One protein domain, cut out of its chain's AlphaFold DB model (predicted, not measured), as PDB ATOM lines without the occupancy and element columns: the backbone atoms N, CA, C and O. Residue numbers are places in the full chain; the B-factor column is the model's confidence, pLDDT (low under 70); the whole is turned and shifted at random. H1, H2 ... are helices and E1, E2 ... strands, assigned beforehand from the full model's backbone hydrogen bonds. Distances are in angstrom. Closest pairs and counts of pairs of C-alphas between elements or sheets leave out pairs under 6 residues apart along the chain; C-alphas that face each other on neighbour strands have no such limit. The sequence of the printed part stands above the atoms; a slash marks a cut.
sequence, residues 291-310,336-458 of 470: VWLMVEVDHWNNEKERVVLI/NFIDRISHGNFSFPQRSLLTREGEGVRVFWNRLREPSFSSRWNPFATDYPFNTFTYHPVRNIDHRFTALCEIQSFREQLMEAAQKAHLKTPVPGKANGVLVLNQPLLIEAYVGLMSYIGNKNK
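What this domain is: This is residues 291 to 310 and 336 to 458 of the 470 residues of a protein of Salmo salar (UniProt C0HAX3). A strongly twisted sheet of six strands makes the body, with the long helix H3 packed over one face as a second layer. Three short helices lie round it: H2 near the first residues of E1, H4 grazing the sheet near the first residue of E2, and H1 off the sheet. The 143 printed residues hold four named helices and six named strands, in the order E1 E2 E3 E4 H1 E5 H2 H3 E6 H4, and the mixed sheet runs E2 E1 E5 E4 E3 E6. The class is mixed, helices and strands; the whole is compact, with a radius of gyration of the C-alphas of 15.7 A, and flat, spanning 45 by 43 by 23 A.

How they stand to each other: E1, residues 291 to 297, and E2, residues 303 to 310, form an antiparallel hairpin, with N 294 and O 306 within hydrogen-bond range at 2.9 A. E3, residues 340 to 347, bends by 78 degrees at residue 344. E3 and E4, residues 359 to 364, form another hairpin, with N 362 and O 342 at 2.8 A. H1, residues 373 to 376, is not on the sheet. E5, residues 386 to 391, is the antiparallel neighbour of E4, with N 389 and O 361 at 2.8 A, and of E1, with N 297 and O 388 at 2.8 A. H2, residues 399 to 404, is on the sheet at a height of 5.7 A, over none of its strands; its closest C-alphas to E1 are those of Leu 404 and Trp 292, 4.7 A. H3, residues 407 to 424, is on the sheet; its closest C-alphas to E5 are those of Ile 407 and Tyr 391, 6.5 A, and to E2 those of Leu 414 and Ile 310, 6.7 A. E6, residues 435 to 438, is an edge strand and the parallel neighbour of E3, with N 343 and O 437 at 2.8 A. E5, H2 with H3, and E6 form a split strand-helix-strand unit, two strands running the same way with E4 and E3 between them; its crossover is right-handed. H4, residues 449 to 456, only grazes the sheet; the C-alphas of Asn 455 and Glu 303 are its closest to E2, 6.0 A. Every O i to N i+4 pair is within hydrogen-bond range in H2, H3 and H4; H1 is too short for such a pair.

Where its parts are: E1 begins at C-alpha 291, (31.274, 111.916, 26.877), and is 18.1 A long. E2 measures 20.8 A, E3 18.1 A, E4 16.6 A and E5 17.2 A. H3 runs 25.3 A to C-alpha 424 at (31.757, 105.287, 47.997). H4 ends at C-alpha 456, (17.806, 133.059, 17.542).

The domain as a whole: The C-alphas farthest apart, of Lys 424 and Leu 449, are 44.9 A apart. Residues 311 to 335 are not printed, and C-alphas 310 and 336 are 12.5 A apart across the cut. Of the links printed whole, E3 to E4 is long. Mean pLDDT of the printed part is 86.5; residues 367 to 369, 430 to 432 and 448 are under 70.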
ATOM      1  N   VAL A 291      31.150 110.516  27.305       95.88
ATOM      2  CA  VAL A 291      31.274 111.916  26.877       95.88
ATOM      3  C   VAL A 291      30.115 112.264  25.948       95.88
ATOM      4  O   VAL A 291      29.812 111.500  25.032       95.88
ATOM      5  N   TRP A 292      29.501 113.427  26.160       96.69
ATOM      6  CA  TRP A 292      28.339 113.916  25.421       96.69
ATOM      7  C   TRP A 292      28.556 115.331  24.888       96.69
ATOM      8  O   TRP A 292      29.239 116.149  25.505       96.69
ATOM      9  N   LEU A 293      27.919 115.634  23.758       96.12
ATOM     10  CA  LEU A 293      27.789 116.980  23.203       96.12
ATOM     11  C   LEU A 293      26.378 117.490  23.509       96.12
ATOM     12  O   LEU A 293      25.388 116.963  23.001       96.12
ATOM     13  N   MET A 294      26.276 118.510  24.356       95.19
ATOM     14  CA  MET A 294      25.002 119.001  24.883       95.19
ATOM     15  C   MET A 294      24.916 120.526  24.800       95.19
ATOM     16  O   MET A 294      25.891 121.219  24.513       95.19
ATOM     17  N   VAL A 295      23.727 121.058  25.074       95.12
ATOM     18  CA  VAL A 295      23.510 122.492  25.284       95.12
ATOM     19  C   VAL A 295      23.172 122.720  26.748       95.12
ATOM     20  O   VAL A 295      22.181 122.180  27.236       95.12
ATOM     21  N   GLU A 296      23.969 123.529  27.436       94.06
ATOM     22  CA  GLU A 296      23.605 124.123  28.722       94.06
ATOM     23  C   GLU A 296      22.538 125.204  28.485       94.06
ATOM     24  O   GLU A 296      22.699 126.062  27.616       94.06
ATOM     25  N   VAL A 297      21.458 125.164  29.267       93.00
ATOM     26  CA  VAL A 297      20.432 126.210  29.348       93.00
ATOM     27  C   VAL A 297      20.476 126.809  30.750       93.00
ATOM     28  O   VAL A 297      20.211 126.116  31.740       93.00
ATOM     29  N   ASP A 298      20.818 128.092  30.833       88.69
ATOM     30  CA  ASP A 298      20.899 128.806  32.109       88.69
ATOM     31  C   ASP A 298      19.543 129.333  32.610       88.69
ATOM     32  O   ASP A 298      18.484 129.138  32.002       88.69
ATOM     33  N   HIS A 299      19.568 129.997  33.766       87.06
ATOM     34  CA  HIS A 299      18.402 130.597  34.419       87.06
ATOM     35  C   HIS A 299      17.757 131.739  33.620       87.06
ATOM     36  O   HIS A 299      16.604 132.067  33.890       87.06
ATOM     37  N   TRP A 300      18.452 132.309  32.628       86.88
ATOM     38  CA  TRP A 300      17.933 133.320  31.695       86.88
ATOM     39  C   TRP A 300      17.510 132.743  30.335       86.88
ATOM     40  O   TRP A 300      17.134 133.502  29.437       86.88
ATOM     41  N   ASN A 301      17.490 131.411  30.198       88.38
ATOM     42  CA  ASN A 301      17.196 130.675  28.966       88.38
ATOM     43  C   ASN A 301      18.262 130.846  27.862       88.38
ATOM     44  O   ASN A 301      17.948 130.598  26.701       88.38
ATOM     45  N   ASN A 302      19.498 131.270  28.159       88.38
ATOM     46  CA  ASN A 302      20.552 131.307  27.136       88.38
ATOM     47  C   ASN A 302      21.055 129.887  26.841       88.38
ATOM     48  O   ASN A 302      21.418 129.155  27.764       88.38
ATOM     49  N   GLU A 303      21.128 129.523  25.562       91.12
ATOM     50  CA  GLU A 303      21.713 128.262  25.095       91.12
ATOM     51  C   GLU A 303      23.229 128.389  24.888       91.12
ATOM     52  O   GLU A 303      23.691 129.311  24.209       91.12
ATOM     53  N   LYS A 304      24.003 127.448  25.447       91.38
ATOM     54  CA  LYS A 304      25.472 127.411  25.363       91.38
ATOM     55  C   LYS A 304      25.964 125.997  25.040       91.38
ATOM     56  O   LYS A 304      25.615 125.046  25.731       91.38
ATOM     57  N   GLU A 305      26.792 125.856  24.013       93.62
ATOM     58  CA  GLU A 305      27.400 124.589  23.588       93.62
ATOM     59  C   GLU A 305      28.378 124.061  24.661       93.62
ATOM     60  O   GLU A 305      29.144 124.832  25.256       93.62
ATOM     61  N   ARG A 306      28.316 122.755  24.959       94.94
ATOM     62  CA  ARG A 306      29.138 122.081  25.978       94.94
ATOM     63  C   ARG A 306      29.561 120.683  25.559       94.94
ATOM     64  O   ARG A 306      28.751 119.911  25.045       94.94
ATOM     65  N   VAL A 307      30.789 120.329  25.927       96.19
ATOM     66  CA  VAL A 307      31.203 118.932  26.084       96.19
ATOM     67  C   VAL A 307      30.989 118.558  27.553       96.19
ATOM     68  O   VAL A 307      31.398 119.298  28.446       96.19
ATOM     69  N   VAL A 308      30.305 117.446  27.815       96.75
ATOM     70  CA  VAL A 308      29.948 116.986  29.166       96.75
ATOM     71  C   VAL A 308      30.499 115.581  29.377       96.75
ATOM     72  O   VAL A 308      30.335 114.727  28.511       96.75
ATOM     73  N   LEU A 309      31.165 115.334  30.505       96.19
ATOM     74  CA  LEU A 309      31.832 114.067  30.810       96.19
ATOM     75  C   LEU A 309      31.384 113.551  32.172       96.19
ATOM     76  O   LEU A 309      31.287 114.319  33.128       96.19
ATOM     77  N   ILE A 310      31.161 112.244  32.261       96.62
ATOM     78  CA  ILE A 310      30.879 111.554  33.524       96.62
ATOM     79  C   ILE A 310      32.052 110.626  33.810       96.62
ATOM     80  O   ILE A 310      32.416 109.807  32.962       96.62
ATOM     81  N   ASN A 336      29.090 112.824  44.355       90.25
ATOM     82  CA  ASN A 336      28.577 112.667  45.718       90.25
ATOM     83  C   ASN A 336      27.848 113.917  46.256       90.25
ATOM     84  O   ASN A 336      27.204 113.849  47.300       90.25
ATOM     85  N   PHE A 337      27.916 115.057  45.559       89.62
ATOM     86  CA  PHE A 337      27.077 116.214  45.858       89.62
ATOM     87  C   PHE A 337      25.781 116.250  45.040       89.62
ATOM     88  O   PHE A 337      24.870 116.968  45.451       89.62
ATOM     89  N   ILE A 338      25.633 115.494  43.945       91.81
ATOM     90  CA  ILE A 338      24.421 115.523  43.105       91.81
ATOM     91  C   ILE A 338      23.240 114.898  43.854       91.81
ATOM     92  O   ILE A 338      23.118 113.684  43.960       91.81
ATOM     93  N   ASP A 339      22.338 115.737  44.357       88.88
ATOM     94  CA  ASP A 339      21.239 115.302  45.225       88.88
ATOM     95  C   ASP A 339      19.892 115.184  44.505       88.88
ATOM     96  O   ASP A 339      18.955 114.583  45.038       88.88
ATOM     97  N   ARG A 340      19.757 115.753  43.303       91.50
ATOM     98  CA  ARG A 340      18.531 115.660  42.507       91.50
ATOM     99  C   ARG A 340      18.825 115.753  41.015       91.50
ATOM    100  O   ARG A 340      19.565 116.629  40.574       91.50
ATOM    101  N   ILE A 341      18.163 114.904  40.236       94.81
ATOM    102  CA  ILE A 341      18.141 114.946  38.771       94.81
ATOM    103  C   ILE A 341      16.672 115.063  38.356       94.81
ATOM    104  O   ILE A 341      15.850 114.226  38.716       94.81
ATOM    105  N   SER A 342      16.301 116.129  37.649       95.00
ATOM    106  CA  SER A 342      14.937 116.338  37.144       95.00
ATOM    107  C   SER A 342      14.914 116.275  35.626       95.00
ATOM    108  O   SER A 342      15.736 116.922  34.987       95.00
ATOM    109  N   HIS A 343      13.971 115.534  35.055       96.19
ATOM    110  CA  HIS A 343      13.776 115.404  33.615       96.19
ATOM    111  C   HIS A 343      12.378 115.867  33.204       96.19
ATOM    112  O   HIS A 343      11.400 115.495  33.855       96.19
ATOM    113  N   GLY A 344      12.265 116.607  32.102       94.94
ATOM    114  CA  GLY A 344      10.969 116.943  31.518       94.94
ATOM    115  C   GLY A 344      11.007 118.124  30.555       94.94
ATOM    116  O   GLY A 344      12.068 118.660  30.227       94.94
ATOM    117  N   ASN A 345       9.821 118.530  30.101       94.75
ATOM    118  CA  ASN A 345       9.644 119.686  29.227       94.75
ATOM    119  C   ASN A 345       9.919 121.005  29.950       94.75
ATOM    120  O   ASN A 345       9.745 121.121  31.163       94.75
ATOM    121  N   PHE A 346      10.323 122.015  29.189       93.19
ATOM    122  CA  PHE A 346      10.601 123.345  29.720       93.19
ATOM    123  C   PHE A 346       9.310 124.111  30.015       93.19
ATOM    124  O   PHE A 346       8.343 124.038  29.259       93.19
ATOM    125  N   SER A 347       9.299 124.856  31.119       90.94
ATOM    126  CA  SER A 347       8.172 125.698  31.522       90.94
ATOM    127  C   SER A 347       8.645 127.077  31.976       90.94
ATOM    128  O   SER A 347       9.792 127.263  32.384       90.94
ATOM    129  N   PHE A 348       7.752 128.060  31.892       89.31
ATOM    130  CA  PHE A 348       8.026 129.457  32.222       89.31
ATOM    131  C   PHE A 348       6.904 130.015  33.116       89.31
ATOM    132  O   PHE A 348       5.783 129.496  33.081       89.31
ATOM    133  N   PRO A 349       7.163 131.064  33.920       87.56
ATOM    134  CA  PRO A 349       6.130 131.759  34.682       87.56
ATOM    135  C   PRO A 349       4.991 132.276  33.791       87.56
ATOM    136  O   PRO A 349       5.227 132.694  32.662       87.56
ATOM    137  N   GLN A 350       3.770 132.357  34.332       82.38
ATOM    138  CA  GLN A 350       2.551 132.768  33.604       82.38
ATOM    139  C   GLN A 350       2.617 134.150  32.919       82.38
ATOM    140  O   GLN A 350       1.775 134.455  32.082       82.38
ATOM    141  N   ARG A 351       3.579 135.003  33.299       81.56
ATOM    142  CA  ARG A 351       3.813 136.340  32.718       81.56
ATOM    143  C   ARG A 351       5.111 136.432  31.905       81.56
ATOM    144  O   ARG A 351       5.565 137.535  31.618       81.56
ATOM    145  N   SER A 352       5.745 135.303  31.589       83.44
ATOM    146  CA  SER A 352       6.914 135.282  30.713       83.44
ATOM    147  C   SER A 352       6.505 135.454  29.253       83.44
ATOM    148  O   SER A 352       5.494 134.910  28.814       83.44
ATOM    149  N   LEU A 353       7.325 136.178  28.492       79.75
ATOM    150  CA  LEU A 353       7.211 136.271  27.031       79.75
ATOM    151  C   LEU A 353       8.065 135.212  26.307       79.75
ATOM    152  O   LEU A 353       8.219 135.269  25.087       79.75
ATOM    153  N   LEU A 354       8.655 134.270  27.050       81.00
ATOM    154  CA  LEU A 354       9.485 133.196  26.517       81.00
ATOM    155  C   LEU A 354       8.700 131.889  26.395       81.00
ATOM    156  O   LEU A 354       7.986 131.476  27.306       81.00
ATOM    157  N   THR A 355       8.921 131.197  25.283       79.81
ATOM    158  CA  THR A 355       8.549 129.796  25.087       79.81
ATOM    159  C   THR A 355       9.762 129.026  24.572       79.81
ATOM    160  O   THR A 355      10.661 129.590  23.942       79.81
ATOM    161  N   ARG A 356       9.820 127.727  24.878       85.94
ATOM    162  CA  ARG A 356      10.892 126.824  24.449       85.94
ATOM    163  C   ARG A 356      10.328 125.412  24.331       85.94
ATOM    164  O   ARG A 356       9.676 124.937  25.256       85.94
ATOM    165  N   GLU A 357      10.577 124.763  23.203       86.00
ATOM    166  CA  GLU A 357      10.133 123.391  22.940       86.00
ATOM    167  C   GLU A 357      11.170 122.351  23.399       86.00
ATOM    168  O   GLU A 357      12.324 122.673  23.700       86.00
ATOM    169  N   GLY A 358      10.755 121.083  23.426       87.75
ATOM    170  CA  GLY A 358      11.602 119.944  23.775       87.75
ATOM    171  C   GLY A 358      11.645 119.617  25.269       87.75
ATOM    172  O   GLY A 358      10.838 120.093  26.072       87.75
ATOM    173  N   GLU A 359      12.591 118.755  25.622       93.56
ATOM    174  CA  GLU A 359      12.831 118.219  26.965       93.56
ATOM    175  C   GLU A 359      14.304 118.384  27.358       93.56
ATOM    176  O   GLU A 359      15.152 118.719  26.525       93.56
ATOM    177  N   GLY A 360      14.607 118.199  28.640       95.00
ATOM    178  CA  GLY A 360      15.964 118.317  29.155       95.00
ATOM    179  C   GLY A 360      16.153 117.669  30.520       95.00
ATOM    180  O   GLY A 360      15.205 117.172  31.129       95.00
ATOM    181  N   VAL A 361      17.393 117.708  31.008       96.88
ATOM    182  CA  VAL A 361      17.790 117.225  32.340       96.88
ATOM    183  C   VAL A 361      18.380 118.370  33.148       96.88
ATOM    184  O   VAL A 361      19.358 118.983  32.731       96.88
ATOM    185  N   ARG A 362      17.829 118.634  34.334       95.62
ATOM    186  CA  ARG A 362      18.409 119.537  35.330       95.62
ATOM    187  C   ARG A 362      19.072 118.749  36.452       95.62
ATOM    188  O   ARG A 362      18.409 117.986  37.153       95.62
ATOM    189  N   VAL A 363      20.367 118.977  36.635       94.88
ATOM    190  CA  VAL A 363      21.208 118.355  37.665       94.88
ATOM    191  C   VAL A 363      21.400 119.361  38.795       94.88
ATOM    192  O   VAL A 363      21.837 120.474  38.524       94.88
ATOM    193  N   PHE A 364      21.085 118.994  40.038       92.31
ATOM    194  CA  PHE A 364      21.255 119.836  41.229       92.31
ATOM    195  C   PHE A 364      22.304 119.233  42.172       92.31
ATOM    196  O   PHE A 364      22.227 118.044  42.488       92.31
ATOM    197  N   TRP A 365      23.231 120.052  42.679       88.00
ATOM    198  CA  TRP A 365      24.277 119.604  43.620       88.00
ATOM    199  C   TRP A 365      24.328 120.371  44.954       88.00
ATOM    200  O   TRP A 365      25.019 119.947  45.884       88.00
ATOM    201  N   ASN A 366      23.596 121.481  45.104       76.19
ATOM    202  CA  ASN A 366      23.594 122.247  46.355       76.19
ATOM    203  C   ASN A 366      22.210 122.800  46.745       76.19
ATOM    204  O   ASN A 366      21.915 123.974  46.536       76.19
ATOM    205  N   ARG A 367      21.381 121.967  47.393       65.00
ATOM    206  CA  ARG A 367      20.096 122.380  48.004       65.00
ATOM    207  C   ARG A 367      20.173 123.538  49.011       65.00
ATOM    208  O   ARG A 367      19.130 124.106  49.304       65.00
ATOM    209  N   LEU A 368      21.343 123.861  49.572       60.22
ATOM    210  CA  LEU A 368      21.476 124.840  50.663       60.22
ATOM    211  C   LEU A 368      21.778 126.269  50.188       60.22
ATOM    212  O   LEU A 368      21.763 127.188  51.003       60.22
ATOM    213  N   ARG A 369      22.056 126.475  48.894       67.75
ATOM    214  CA  ARG A 369      22.348 127.801  48.332       67.75
ATOM    215  C   ARG A 369      21.260 128.223  47.355       67.75
ATOM    216  O   ARG A 369      21.339 127.918  46.166       67.75
ATOM    217  N   GLU A 370      20.267 128.960  47.842       71.94
ATOM    218  CA  GLU A 370      19.375 129.685  46.938       71.94
ATOM    219  C   GLU A 370      20.146 130.791  46.189       71.94
ATOM    220  O   GLU A 370      21.003 131.452  46.785       71.94
ATOM    221  N   PRO A 371      19.870 131.004  44.888       76.44
ATOM    222  CA  PRO A 371      20.480 132.084  44.122       76.44
ATOM    223  C   PRO A 371      19.966 133.435  44.628       76.44
ATOM    224  O   PRO A 371      18.766 133.612  44.871       76.44
ATOM    225  N   SER A 372      20.878 134.399  44.766       78.69
ATOM    226  CA  SER A 372      20.538 135.720  45.302       78.69
ATOM    227  C   SER A 372      19.544 136.467  44.400       78.69
ATOM    228  O   SER A 372      19.419 136.184  43.205       78.69
ATOM    229  N   PHE A 373      18.835 137.459  44.948       78.31
ATOM    230  CA  PHE A 373      17.910 138.270  44.149       78.31
ATOM    231  C   PHE A 373      18.627 138.982  42.989       78.31
ATOM    232  O   PHE A 373      18.128 138.976  41.868       78.31
ATOM    233  N   SER A 374      19.831 139.518  43.209       79.81
ATOM    234  CA  SER A 374      20.654 140.097  42.138       79.81
ATOM    235  C   SER A 374      21.110 139.051  41.113       79.81
ATOM    236  O   SER A 374      21.144 139.358  39.924       79.81
ATOM    237  N   SER A 375      21.372 137.805  41.524       81.44
ATOM    238  CA  SER A 375      21.670 136.688  40.610       81.44
ATOM    239  C   SER A 375      20.488 136.347  39.696       81.44
ATOM    240  O   SER A 375      20.683 136.068  38.515       81.44
ATOM    241  N   ARG A 376      19.250 136.448  40.205       81.00
ATOM    242  CA  ARG A 376      18.017 136.261  39.417       81.00
ATOM    243  C   ARG A 376      17.843 137.319  38.325       81.00
ATOM    244  O   ARG A 376      17.402 136.985  37.227       81.00
ATOM    245  N   TRP A 377      18.258 138.559  38.577       77.44
ATOM    246  CA  TRP A 377      18.195 139.655  37.598       77.44
ATOM    247  C   TRP A 377      19.461 139.830  36.740       77.44
ATOM    248  O   TRP A 377      19.494 140.721  35.895       77.44
ATOM    249  N   ASN A 378      20.482 138.982  36.905       81.25
ATOM    250  CA  ASN A 378      21.721 139.040  36.130       81.25
ATOM    251  C   ASN A 378      21.815 137.868  35.123       81.25
ATOM    252  O   ASN A 378      21.970 136.724  35.559       81.25
ATOM    253  N   PRO A 379      21.811 138.115  33.794       73.12
ATOM    254  CA  PRO A 379      21.960 137.062  32.778       73.12
ATOM    255  C   PRO A 379      23.310 136.335  32.803       73.12
ATOM    256  O   PRO A 379      23.428 135.259  32.226       73.12
ATOM    257  N   PHE A 380      24.330 136.906  33.450       74.75
ATOM    258  CA  PHE A 380      25.683 136.349  33.530       74.75
ATOM    259  C   PHE A 380      25.995 135.705  34.892       74.75
ATOM    260  O   PHE A 380      27.149 135.382  35.167       74.75
ATOM    261  N   ALA A 381      24.997 135.532  35.765       77.62
ATOM    262  CA  ALA A 381      25.194 134.890  37.062       77.62
ATOM    263  C   ALA A 381      25.512 133.388  36.919       77.62
ATOM    264  O   ALA A 381      24.849 132.664  36.179       77.62
ATOM    265  N   THR A 382      26.525 132.922  37.652       75.19
ATOM    266  CA  THR A 382      27.041 131.537  37.630       75.19
ATOM    267  C   THR A 382      26.946 130.840  38.991       75.19
ATOM    268  O   THR A 382      27.446 129.733  39.169       75.19
ATOM    269  N   ASP A 383      26.304 131.470  39.977       78.31
ATOM    270  CA  ASP A 383      26.195 131.002  41.363       78.31
ATOM    271  C   ASP A 383      25.066 129.982  41.603       78.31
ATOM    272  O   ASP A 383      24.900 129.504  42.730       78.31
ATOM    273  N   TYR A 384      24.325 129.633  40.549       85.00
ATOM    274  CA  TYR A 384      23.192 128.713  40.577       85.00
ATOM    275  C   TYR A 384      23.611 127.276  40.945       85.00
ATOM    276  O   TYR A 384      24.569 126.741  40.388       85.00
ATOM    277  N   PRO A 385      22.872 126.591  41.840       87.81
ATOM    278  CA  PRO A 385      23.208 125.242  42.313       87.81
ATOM    279  C   PRO A 385      22.775 124.120  41.345       87.81
ATOM    280  O   PRO A 385      22.592 122.973  41.776       87.81
ATOM    281  N   PHE A 386      22.535 124.454  40.072       91.31
ATOM    282  CA  PHE A 386      22.106 123.522  39.036       91.31
ATOM    283  C   PHE A 386      22.597 123.916  37.639       91.31
ATOM    284  O   PHE A 386      22.689 125.099  37.325       91.31
ATOM    285  N   ASN A 387      22.771 122.913  36.775       93.50
ATOM    286  CA  ASN A 387      22.870 123.073  35.322       93.50
ATOM    287  C   ASN A 387      21.660 122.393  34.676       93.50
ATOM    288  O   ASN A 387      21.209 121.346  35.151       93.50
ATOM    289  N   THR A 388      21.146 122.965  33.586       94.88
ATOM    290  CA  THR A 388      20.112 122.331  32.755       94.88
ATOM    291  C   THR A 388      20.707 121.975  31.402       94.88
ATOM    292  O   THR A 388      21.352 122.824  30.799       94.88
ATOM    293  N   PHE A 389      20.469 120.765  30.904       96.31
ATOM    294  CA  PHE A 389      20.965 120.293  29.613       96.31
ATOM    295  C   PHE A 389      19.820 119.971  28.649       96.31
ATOM    296  O   PHE A 389      18.789 119.439  29.059       96.31
ATOM    297  N   THR A 390      20.017 120.271  27.365       95.25
ATOM    298  CA  THR A 390      19.116 119.941  26.247       95.25
ATOM    299  C   THR A 390      19.902 119.375  25.059       95.25
ATOM    300  O   THR A 390      21.120 119.540  24.962       95.25
ATOM    301  N   TYR A 391      19.187 118.714  24.144       93.88
ATOM    302  CA  TYR A 391      19.717 118.114  22.923       93.88
ATOM    303  C   TYR A 391      20.474 119.147  22.084       93.88
ATOM    304  O   TYR A 391      19.956 120.237  21.826       93.88
ATOM    305  N   HIS A 392      21.661 118.782  21.594       92.06
ATOM    306  CA  HIS A 392      22.389 119.626  20.655       92.06
ATOM    307  C   HIS A 392      21.666 119.686  19.294       92.06
ATOM    308  O   HIS A 392      21.206 118.646  18.808       92.06
ATOM    309  N   PRO A 393      21.596 120.849  18.609       88.06
ATOM    310  CA  PRO A 393      20.912 120.977  17.316       88.06
ATOM    311  C   PRO A 393      21.428 120.045  16.212       88.06
ATOM    312  O   PRO A 393      20.750 119.866  15.202       88.06
ATOM    313  N   VAL A 394      22.621 119.470  16.387       88.19
ATOM    314  CA  VAL A 394      23.255 118.542  15.441       88.19
ATOM    315  C   VAL A 394      22.849 117.075  15.619       88.19
ATOM    316  O   VAL A 394      23.255 116.264  14.791       88.19
ATOM    317  N   ARG A 395      22.065 116.706  16.652       85.56
ATOM    318  CA  ARG A 395      21.836 115.284  16.997       85.56
ATOM    319  C   ARG A 395      21.374 114.440  15.801       85.56
ATOM    320  O   ARG A 395      21.848 113.337  15.610       85.56
ATOM    321  N   ASN A 396      20.481 114.984  14.969       85.06
ATOM    322  CA  ASN A 396      19.824 114.254  13.877       85.06
ATOM    323  C   ASN A 396      20.625 114.267  12.549       85.06
ATOM    324  O   ASN A 396      20.019 114.139  11.487       85.06
ATOM    325  N   ILE A 397      21.944 114.513  12.568       85.12
ATOM    326  CA  ILE A 397      22.772 114.551  11.344       85.12
ATOM    327  C   ILE A 397      23.269 113.160  10.942       85.12
ATOM    328  O   ILE A 397      23.215 112.814   9.765       85.12
ATOM    329  N   ASP A 398      23.775 112.398  11.908       86.31
ATOM    330  CA  ASP A 398      24.373 111.077  11.718       86.31
ATOM    331  C   ASP A 398      24.323 110.292  13.040       86.31
ATOM    332  O   ASP A 398      24.275 110.887  14.117       86.31
ATOM    333  N   HIS A 399      24.379 108.961  12.965       89.44
ATOM    334  CA  HIS A 399      24.324 108.045  14.105       89.44
ATOM    335  C   HIS A 399      25.353 108.369  15.199       89.44
ATOM    336  O   HIS A 399      25.017 108.275  16.383       89.44
ATOM    337  N   ARG A 400      26.566 108.822  14.833       90.44
ATOM    338  CA  ARG A 400      27.579 109.270  15.806       90.44
ATOM    339  C   ARG A 400      27.078 110.452  16.641       90.44
ATOM    340  O   ARG A 400      27.244 110.462  17.860       90.44
ATOM    341  N   PHE A 401      26.452 111.438  15.999       90.12
ATOM    342  CA  PHE A 401      25.900 112.609  16.680       90.12
ATOM    343  C   PHE A 401      24.607 112.295  17.432       90.12
ATOM    344  O   PHE A 401      24.404 112.867  18.499       90.12
ATOM    345  N   THR A 402      23.781 111.360  16.951       91.56
ATOM    346  CA  THR A 402      22.609 110.877  17.696       91.56
ATOM    347  C   THR A 402      23.040 110.337  19.057       91.56
ATOM    348  O   THR A 402      22.548 110.813  20.075       91.56
ATOM    349  N   ALA A 403      24.013 109.417  19.087       92.19
ATOM    350  CA  ALA A 403      24.505 108.812  20.324       92.19
ATOM    351  C   ALA A 403      25.179 109.832  21.262       92.19
ATOM    352  O   ALA A 403      24.841 109.901  22.442       92.19
ATOM    353  N   LEU A 404      26.085 110.669  20.740       93.19
ATOM    354  CA  LEU A 404      26.799 111.673  21.545       93.19
ATOM    355  C   LEU A 404      25.891 112.778  22.104       93.19
ATOM    356  O   LEU A 404      26.265 113.428  23.075       93.19
ATOM    357  N   CYS A 405      24.721 113.015  21.514       93.19
ATOM    358  CA  CYS A 405      23.781 114.033  21.982       93.19
ATOM    359  C   CYS A 405      22.612 113.444  22.796       93.19
ATOM    360  O   CYS A 405      21.670 114.182  23.091       93.19
ATOM    361  N   GLU A 406      22.618 112.142  23.115       94.88
ATOM    362  CA  GLU A 406      21.448 111.473  23.694       94.88
ATOM    363  C   GLU A 406      21.296 111.731  25.204       94.88
ATOM    364  O   GLU A 406      22.015 111.166  26.033       94.88
ATOM    365  N   ILE A 407      20.317 112.572  25.563       94.06
ATOM    366  CA  ILE A 407      20.046 112.966  26.949       94.06
ATOM    367  C   ILE A 407      19.643 111.770  27.813       94.06
ATOM    368  O   ILE A 407      20.040 111.724  28.977       94.06
ATOM    369  N   GLN A 408      18.858 110.815  27.300       93.00
ATOM    370  CA  GLN A 408      18.353 109.734  28.158       93.00
ATOM    371  C   GLN A 408      19.492 108.806  28.613       93.00
ATOM    372  O   GLN A 408      19.596 108.510  29.800       93.00
ATOM    373  N   SER A 409      20.438 108.476  27.725       94.50
ATOM    374  CA  SER A 409      21.625 107.699  28.114       94.50
ATOM    375  C   SER A 409      22.554 108.484  29.052       94.50
ATOM    376  O   SER A 409      23.056 107.926  30.026       94.50
ATOM    377  N   PHE A 410      22.726 109.797  28.830       95.94
ATOM    378  CA  PHE A 410      23.427 110.680  29.776       95.94
ATOM    379  C   PHE A 410      22.780 110.659  31.170       95.94
ATOM    380  O   PHE A 410      23.469 110.529  32.179       95.94
ATOM    381  N   ARG A 411      21.448 110.757  31.238       95.19
ATOM    382  CA  ARG A 411      20.662 110.742  32.479       95.19
ATOM    383  C   ARG A 411      20.837 109.436  33.249       95.19
ATOM    384  O   ARG A 411      21.007 109.476  34.467       95.19
ATOM    385  N   GLU A 412      20.749 108.305  32.557       94.75
ATOM    386  CA  GLU A 412      20.861 106.966  33.140       94.75
ATOM    387  C   GLU A 412      22.265 106.733  33.706       94.75
ATOM    388  O   GLU A 412      22.403 106.407  34.886       94.75
ATOM    389  N   GLN A 413      23.308 107.028  32.921       95.19
ATOM    390  CA  GLN A 413      24.697 106.914  33.375       95.19
ATOM    391  C   GLN A 413      25.025 107.903  34.506       95.19
ATOM    392  O   GLN A 413      25.747 107.547  35.436       95.19
ATOM    393  N   LEU A 414      24.465 109.120  34.491       95.44
ATOM    394  CA  LEU A 414      24.647 110.085  35.581       95.44
ATOM    395  C   LEU A 414      23.969 109.629  36.874       95.44
ATOM    396  O   LEU A 414      24.531 109.810  37.953       95.44
ATOM    397  N   MET A 415      22.775 109.040  36.778       93.69
ATOM    398  CA  MET A 415      22.073 108.456  37.919       93.69
ATOM    399  C   MET A 415      22.898 107.323  38.541       93.69
ATOM    400  O   MET A 415      23.123 107.345  39.750       93.69
ATOM    401  N   GLU A 416      23.375 106.373  37.732       93.75
ATOM    402  CA  GLU A 416      24.182 105.244  38.205       93.75
ATOM    403  C   GLU A 416      25.504 105.717  38.828       93.75
ATOM    404  O   GLU A 416      25.806 105.388  39.978       93.75
ATOM    405  N   ALA A 417      26.263 106.561  38.120       93.81
ATOM    406  CA  ALA A 417      27.543 107.077  38.595       93.81
ATOM    407  C   ALA A 417      27.393 107.904  39.884       93.81
ATOM    408  O   ALA A 417      28.190 107.757  40.813       93.81
ATOM    409  N   ALA A 418      26.343 108.724  40.000       92.88
ATOM    410  CA  ALA A 418      26.092 109.494  41.213       92.88
ATOM    411  C   ALA A 418      25.609 108.630  42.389       92.88
ATOM    412  O   ALA A 418      26.017 108.888  43.524       92.88
ATOM    413  N   GLN A 419      24.827 107.570  42.157       91.50
ATOM    414  CA  GLN A 419      24.496 106.586  43.198       91.50
ATOM    415  C   GLN A 419      25.753 105.837  43.672       91.50
ATOM    416  O   GLN A 419      26.020 105.777  44.873       91.50
ATOM    417  N   LYS A 420      26.583 105.360  42.737       92.00
ATOM    418  CA  LYS A 420      27.889 104.730  42.995       92.00
ATOM    419  C   LYS A 420      28.814 105.648  43.808       92.00
ATOM    420  O   LYS A 420      29.438 105.195  44.766       92.00
ATOM    421  N   ALA A 421      28.860 106.942  43.490       90.81
ATOM    422  CA  ALA A 421      29.639 107.935  44.232       90.81
ATOM    423  C   ALA A 421      29.108 108.189  45.657       90.81
ATOM    424  O   ALA A 421      29.910 108.308  46.583       90.81
ATOM    425  N   HIS A 422      27.786 108.212  45.866       88.12
ATOM    426  CA  HIS A 422      27.198 108.308  47.212       88.12
ATOM    427  C   HIS A 422      27.509 107.073  48.074       88.12
ATOM    428  O   HIS A 422      27.733 107.221  49.273       88.12
ATOM    429  N   LEU A 423      27.559 105.875  47.477       88.00
ATOM    430  CA  LEU A 423      27.937 104.639  48.174       88.00
ATOM    431  C   LEU A 423      29.429 104.606  48.551       88.00
ATOM    432  O   LEU A 423      29.765 104.132  49.633       88.00
ATOM    433  N   LYS A 424      30.319 105.130  47.693       87.88
ATOM    434  CA  LYS A 424      31.757 105.287  47.997       87.88
ATOM    435  C   LYS A 424      32.019 106.338  49.085       87.88
ATOM    436  O   LYS A 424      32.846 106.115  49.963       87.88
ATOM    437  N   THR A 425      31.355 107.493  48.989       84.94
ATOM    438  CA  THR A 425      31.695 108.704  49.756       84.94
ATOM    439  C   THR A 425      30.422 109.436  50.208       84.94
ATOM    440  O   THR A 425      30.070 110.478  49.641       84.94
ATOM    441  N   PRO A 426      29.703 108.911  51.219       81.56
ATOM    442  CA  PRO A 426      28.446 109.486  51.685       81.56
ATOM    443  C   PRO A 426      28.660 110.860  52.333       81.56
ATOM    444  O   PRO A 426      29.483 111.028  53.232       81.56
ATOM    445  N   VAL A 427      27.885 111.853  51.893       80.06
ATOM    446  CA  VAL A 427      27.975 113.231  52.398       80.06
ATOM    447  C   VAL A 427      27.024 113.419  53.590       80.06
ATOM    448  O   VAL A 427      25.829 113.125  53.458       80.06
ATOM    449  N   PRO A 428      27.494 113.936  54.747       70.69
ATOM    450  CA  PRO A 428      26.641 114.213  55.901       70.69
ATOM    451  C   PRO A 428      25.414 115.058  55.530       70.69
ATOM    452  O   PRO A 428      25.524 116.080  54.856       70.69
ATOM    453  N   GLY A 429      24.226 114.608  55.940       70.06
ATOM    454  CA  GLY A 429      22.950 115.254  55.607       70.06
ATOM    455  C   GLY A 429      22.359 114.912  54.227       70.06
ATOM    456  O   GLY A 429      21.214 115.278  53.973       70.06
ATOM    457  N   LYS A 430      23.061 114.169  53.353       69.88
ATOM    458  CA  LYS A 430      22.550 113.704  52.040       69.88
ATOM    459  C   LYS A 430      22.281 112.185  51.988       69.88
ATOM    460  O   LYS A 430      22.457 111.545  50.957       69.88
ATOM    461  N   ALA A 431      21.816 111.606  53.097       57.53
ATOM    462  CA  ALA A 431      21.670 110.152  53.272       57.53
ATOM    463  C   ALA A 431      20.719 109.444  52.278       57.53
ATOM    464  O   ALA A 431      20.855 108.245  52.060       57.53
ATOM    465  N   ASN A 432      19.781 110.165  51.651       65.19
ATOM    466  CA  ASN A 432      18.770 109.578  50.756       65.19
ATOM    467  C   ASN A 432      19.262 109.358  49.308       65.19
ATOM    468  O   ASN A 432      18.472 108.950  48.457       65.19
ATOM    469  N   GLY A 433      20.530 109.655  49.006       75.75
ATOM    470  CA  GLY A 433      21.100 109.500  47.667       75.75
ATOM    471  C   GLY A 433      20.486 110.428  46.608       75.75
ATOM    472  O   GLY A 433      19.964 111.507  46.904       75.75
ATOM    473  N   VAL A 434      20.575 109.998  45.348       86.88
ATOM    474  CA  VAL A 434      20.221 110.793  44.162       86.88
ATOM    475  C   VAL A 434      18.719 110.706  43.873       86.88
ATOM    476  O   VAL A 434      18.231 109.688  43.384       86.88
ATOM    477  N   LEU A 435      17.974 111.788  44.117       90.00
ATOM    478  CA  LEU A 435      16.537 111.830  43.831       90.00
ATOM    479  C   LEU A 435      16.266 112.103  42.342       90.00
ATOM    480  O   LEU A 435      16.487 113.216  41.862       90.00
ATOM    481  N   VAL A 436      15.729 111.120  41.618       92.19
ATOM    482  CA  VAL A 436      15.327 111.274  40.210       92.19
ATOM    483  C   VAL A 436      13.839 111.619  40.109       92.19
ATOM    484  O   VAL A 436      12.999 110.904  40.646       92.19
ATOM    485  N   LEU A 437      13.502 112.703  39.401       92.75
ATOM    486  CA  LEU A 437      12.126 113.175  39.195       92.75
ATOM    487  C   LEU A 437      11.814 113.359  37.705       92.75
ATOM    488  O   LEU A 437      12.631 113.902  36.964       92.75
ATOM    489  N   ASN A 438      10.602 112.993  37.286       94.00
ATOM    490  CA  ASN A 438      10.032 113.406  36.001       94.00
ATOM    491  C   ASN A 438       9.087 114.593  36.262       94.00
ATOM    492  O   ASN A 438       8.003 114.395  36.805       94.00
ATOM    493  N   GLN A 439       9.513 115.820  35.954       94.12
ATOM    494  CA  GLN A 439       8.754 117.050  36.220       94.12
ATOM    495  C   GLN A 439       9.146 118.188  35.256       94.12
ATOM    496  O   GLN A 439      10.295 118.221  34.806       94.12
ATOM    497  N   PRO A 440       8.248 119.153  34.969       92.81
ATOM    498  CA  PRO A 440       8.573 120.311  34.140       92.81
ATOM    499  C   PRO A 440       9.744 121.139  34.688       92.81
ATOM    500  O   PRO A 440       9.842 121.406  35.888       92.81
ATOM    501  N   LEU A 441      10.622 121.582  33.792       92.19
ATOM    502  CA  LEU A 441      11.815 122.356  34.111       92.19
ATOM    503  C   LEU A 441      11.527 123.856  34.009       92.19
ATOM    504  O   LEU A 441      11.698 124.465  32.952       92.19
ATOM    505  N   LEU A 442      11.117 124.447  35.133       90.06
ATOM    506  CA  LEU A 442      10.855 125.883  35.236       90.06
ATOM    507  C   LEU A 442      12.133 126.701  34.988       90.06
ATOM    508  O   LEU A 442      13.155 126.474  35.644       90.06
ATOM    509  N   ILE A 443      12.081 127.679  34.087       88.31
ATOM    510  CA  ILE A 443      13.087 128.740  33.955       88.31
ATOM    511  C   ILE A 443      12.453 130.048  34.438       88.31
ATOM    512  O   ILE A 443      11.456 130.493  33.878       88.31
ATOM    513  N   GLU A 444      13.029 130.687  35.458       81.69
ATOM    514  CA  GLU A 444      12.495 131.912  36.089       81.69
ATOM    515  C   GLU A 444      12.711 133.198  35.252       81.69
ATOM    516  O   GLU A 444      12.713 134.309  35.778       81.69
ATOM    517  N   ALA A 445      12.875 133.066  33.935       82.00
ATOM    518  CA  ALA A 445      13.078 134.177  33.015       82.00
ATOM    519  C   ALA A 445      11.728 134.772  32.575       82.00
ATOM    520  O   ALA A 445      10.962 134.139  31.846       82.00
ATOM    521  N   TYR A 446      11.436 136.003  33.008       74.12
ATOM    522  CA  TYR A 446      10.209 136.734  32.655       74.12
ATOM    523  C   TYR A 446      10.373 137.561  31.372       74.12
ATOM    524  O   TYR A 446       9.552 137.483  30.458       74.12
ATOM    525  N   VAL A 447      11.458 138.337  31.295       70.44
ATOM    526  CA  VAL A 447      11.803 139.191  30.153       70.44
ATOM    527  C   VAL A 447      13.157 138.742  29.623       70.44
ATOM    528  O   VAL A 447      14.180 138.963  30.259       70.44
ATOM    529  N   GLY A 448      13.163 138.103  28.455       68.12
ATOM    530  CA  GLY A 448      14.369 137.537  27.849       68.12
ATOM    531  C   GLY A 448      14.621 138.039  26.437       68.12
ATOM    532  O   GLY A 448      14.879 137.234  25.554       68.12
ATOM    533  N   LEU A 449      14.542 139.351  26.183       71.00
ATOM    534  CA  LEU A 449      14.869 139.892  24.855       71.00
ATOM    535  C   LEU A 449      16.309 139.527  24.445       71.00
ATOM    536  O   LEU A 449      16.544 139.127  23.306       71.00
ATOM    537  N   MET A 450      17.249 139.578  25.394       73.94
ATOM    538  CA  MET A 450      18.649 139.201  25.176       73.94
ATOM    539  C   MET A 450      18.817 137.702  24.883       73.94
ATOM    540  O   MET A 450      19.511 137.365  23.928       73.94
ATOM    541  N   SER A 451      18.149 136.806  25.621       76.56
ATOM    542  CA  SER A 451      18.229 135.357  25.370       76.56
ATOM    543  C   SER A 451      17.434 134.927  24.132       76.56
ATOM    544  O   SER A 451      17.887 134.064  23.386       76.56
ATOM    545  N   TYR A 452      16.319 135.591  23.812       77.94
ATOM    546  CA  TYR A 452      15.604 135.418  22.544       77.94
ATOM    547  C   TYR A 452      16.490 135.787  21.346       77.94
ATOM    548  O   TYR A 452      16.636 134.986  20.423       77.94
ATOM    549  N   ILE A 453      17.129 136.965  21.364       76.44
ATOM    550  CA  ILE A 453      18.077 137.386  20.316       76.44
ATOM    551  C   ILE A 453      19.290 136.445  20.284       76.44
ATOM    552  O   ILE A 453      19.683 135.988  19.209       76.44
ATOM    553  N   GLY A 454      19.849 136.113  21.450       74.50
ATOM    554  CA  GLY A 454      21.010 135.240  21.609       74.50
ATOM    555  C   GLY A 454      20.791 133.844  21.034       74.50
ATOM    556  O   GLY A 454      21.590 133.393  20.213       74.50
ATOM    557  N   ASN A 455      19.683 133.187  21.377       80.38
ATOM    558  CA  ASN A 455      19.348 131.849  20.884       80.38
ATOM    559  C   ASN A 455      18.957 131.875  19.399       80.38
ATOM    560  O   ASN A 455      19.396 131.021  18.630       80.38
ATOM    561  N   LYS A 456      18.198 132.887  18.954       78.06
ATOM    562  CA  LYS A 456      17.806 133.059  17.542       78.06
ATOM    563  C   LYS A 456      19.017 133.254  16.623       78.06
ATOM    564  O   LYS A 456      19.059 132.676  15.539       78.06
ATOM    565  N   ASN A 457      20.022 133.994  17.090       74.06
ATOM    566  CA  ASN A 457      21.313 134.175  16.419       74.06
ATOM    567  C   ASN A 457      22.341 133.079  16.772       74.06
ATOM    568  O   ASN A 457      23.473 133.117  16.282       74.06
ATOM    569  N   LYS A 458      21.954 132.110  17.615       79.75
ATOM    570  CA  LYS A 458      22.780 131.018  18.146       79.75
ATOM    571  C   LYS A 458      24.152 131.494  18.636       79.75
ATOM    572  O   LYS A 458      25.184 130.984  18.202       79.75
TER     573      LYS A 458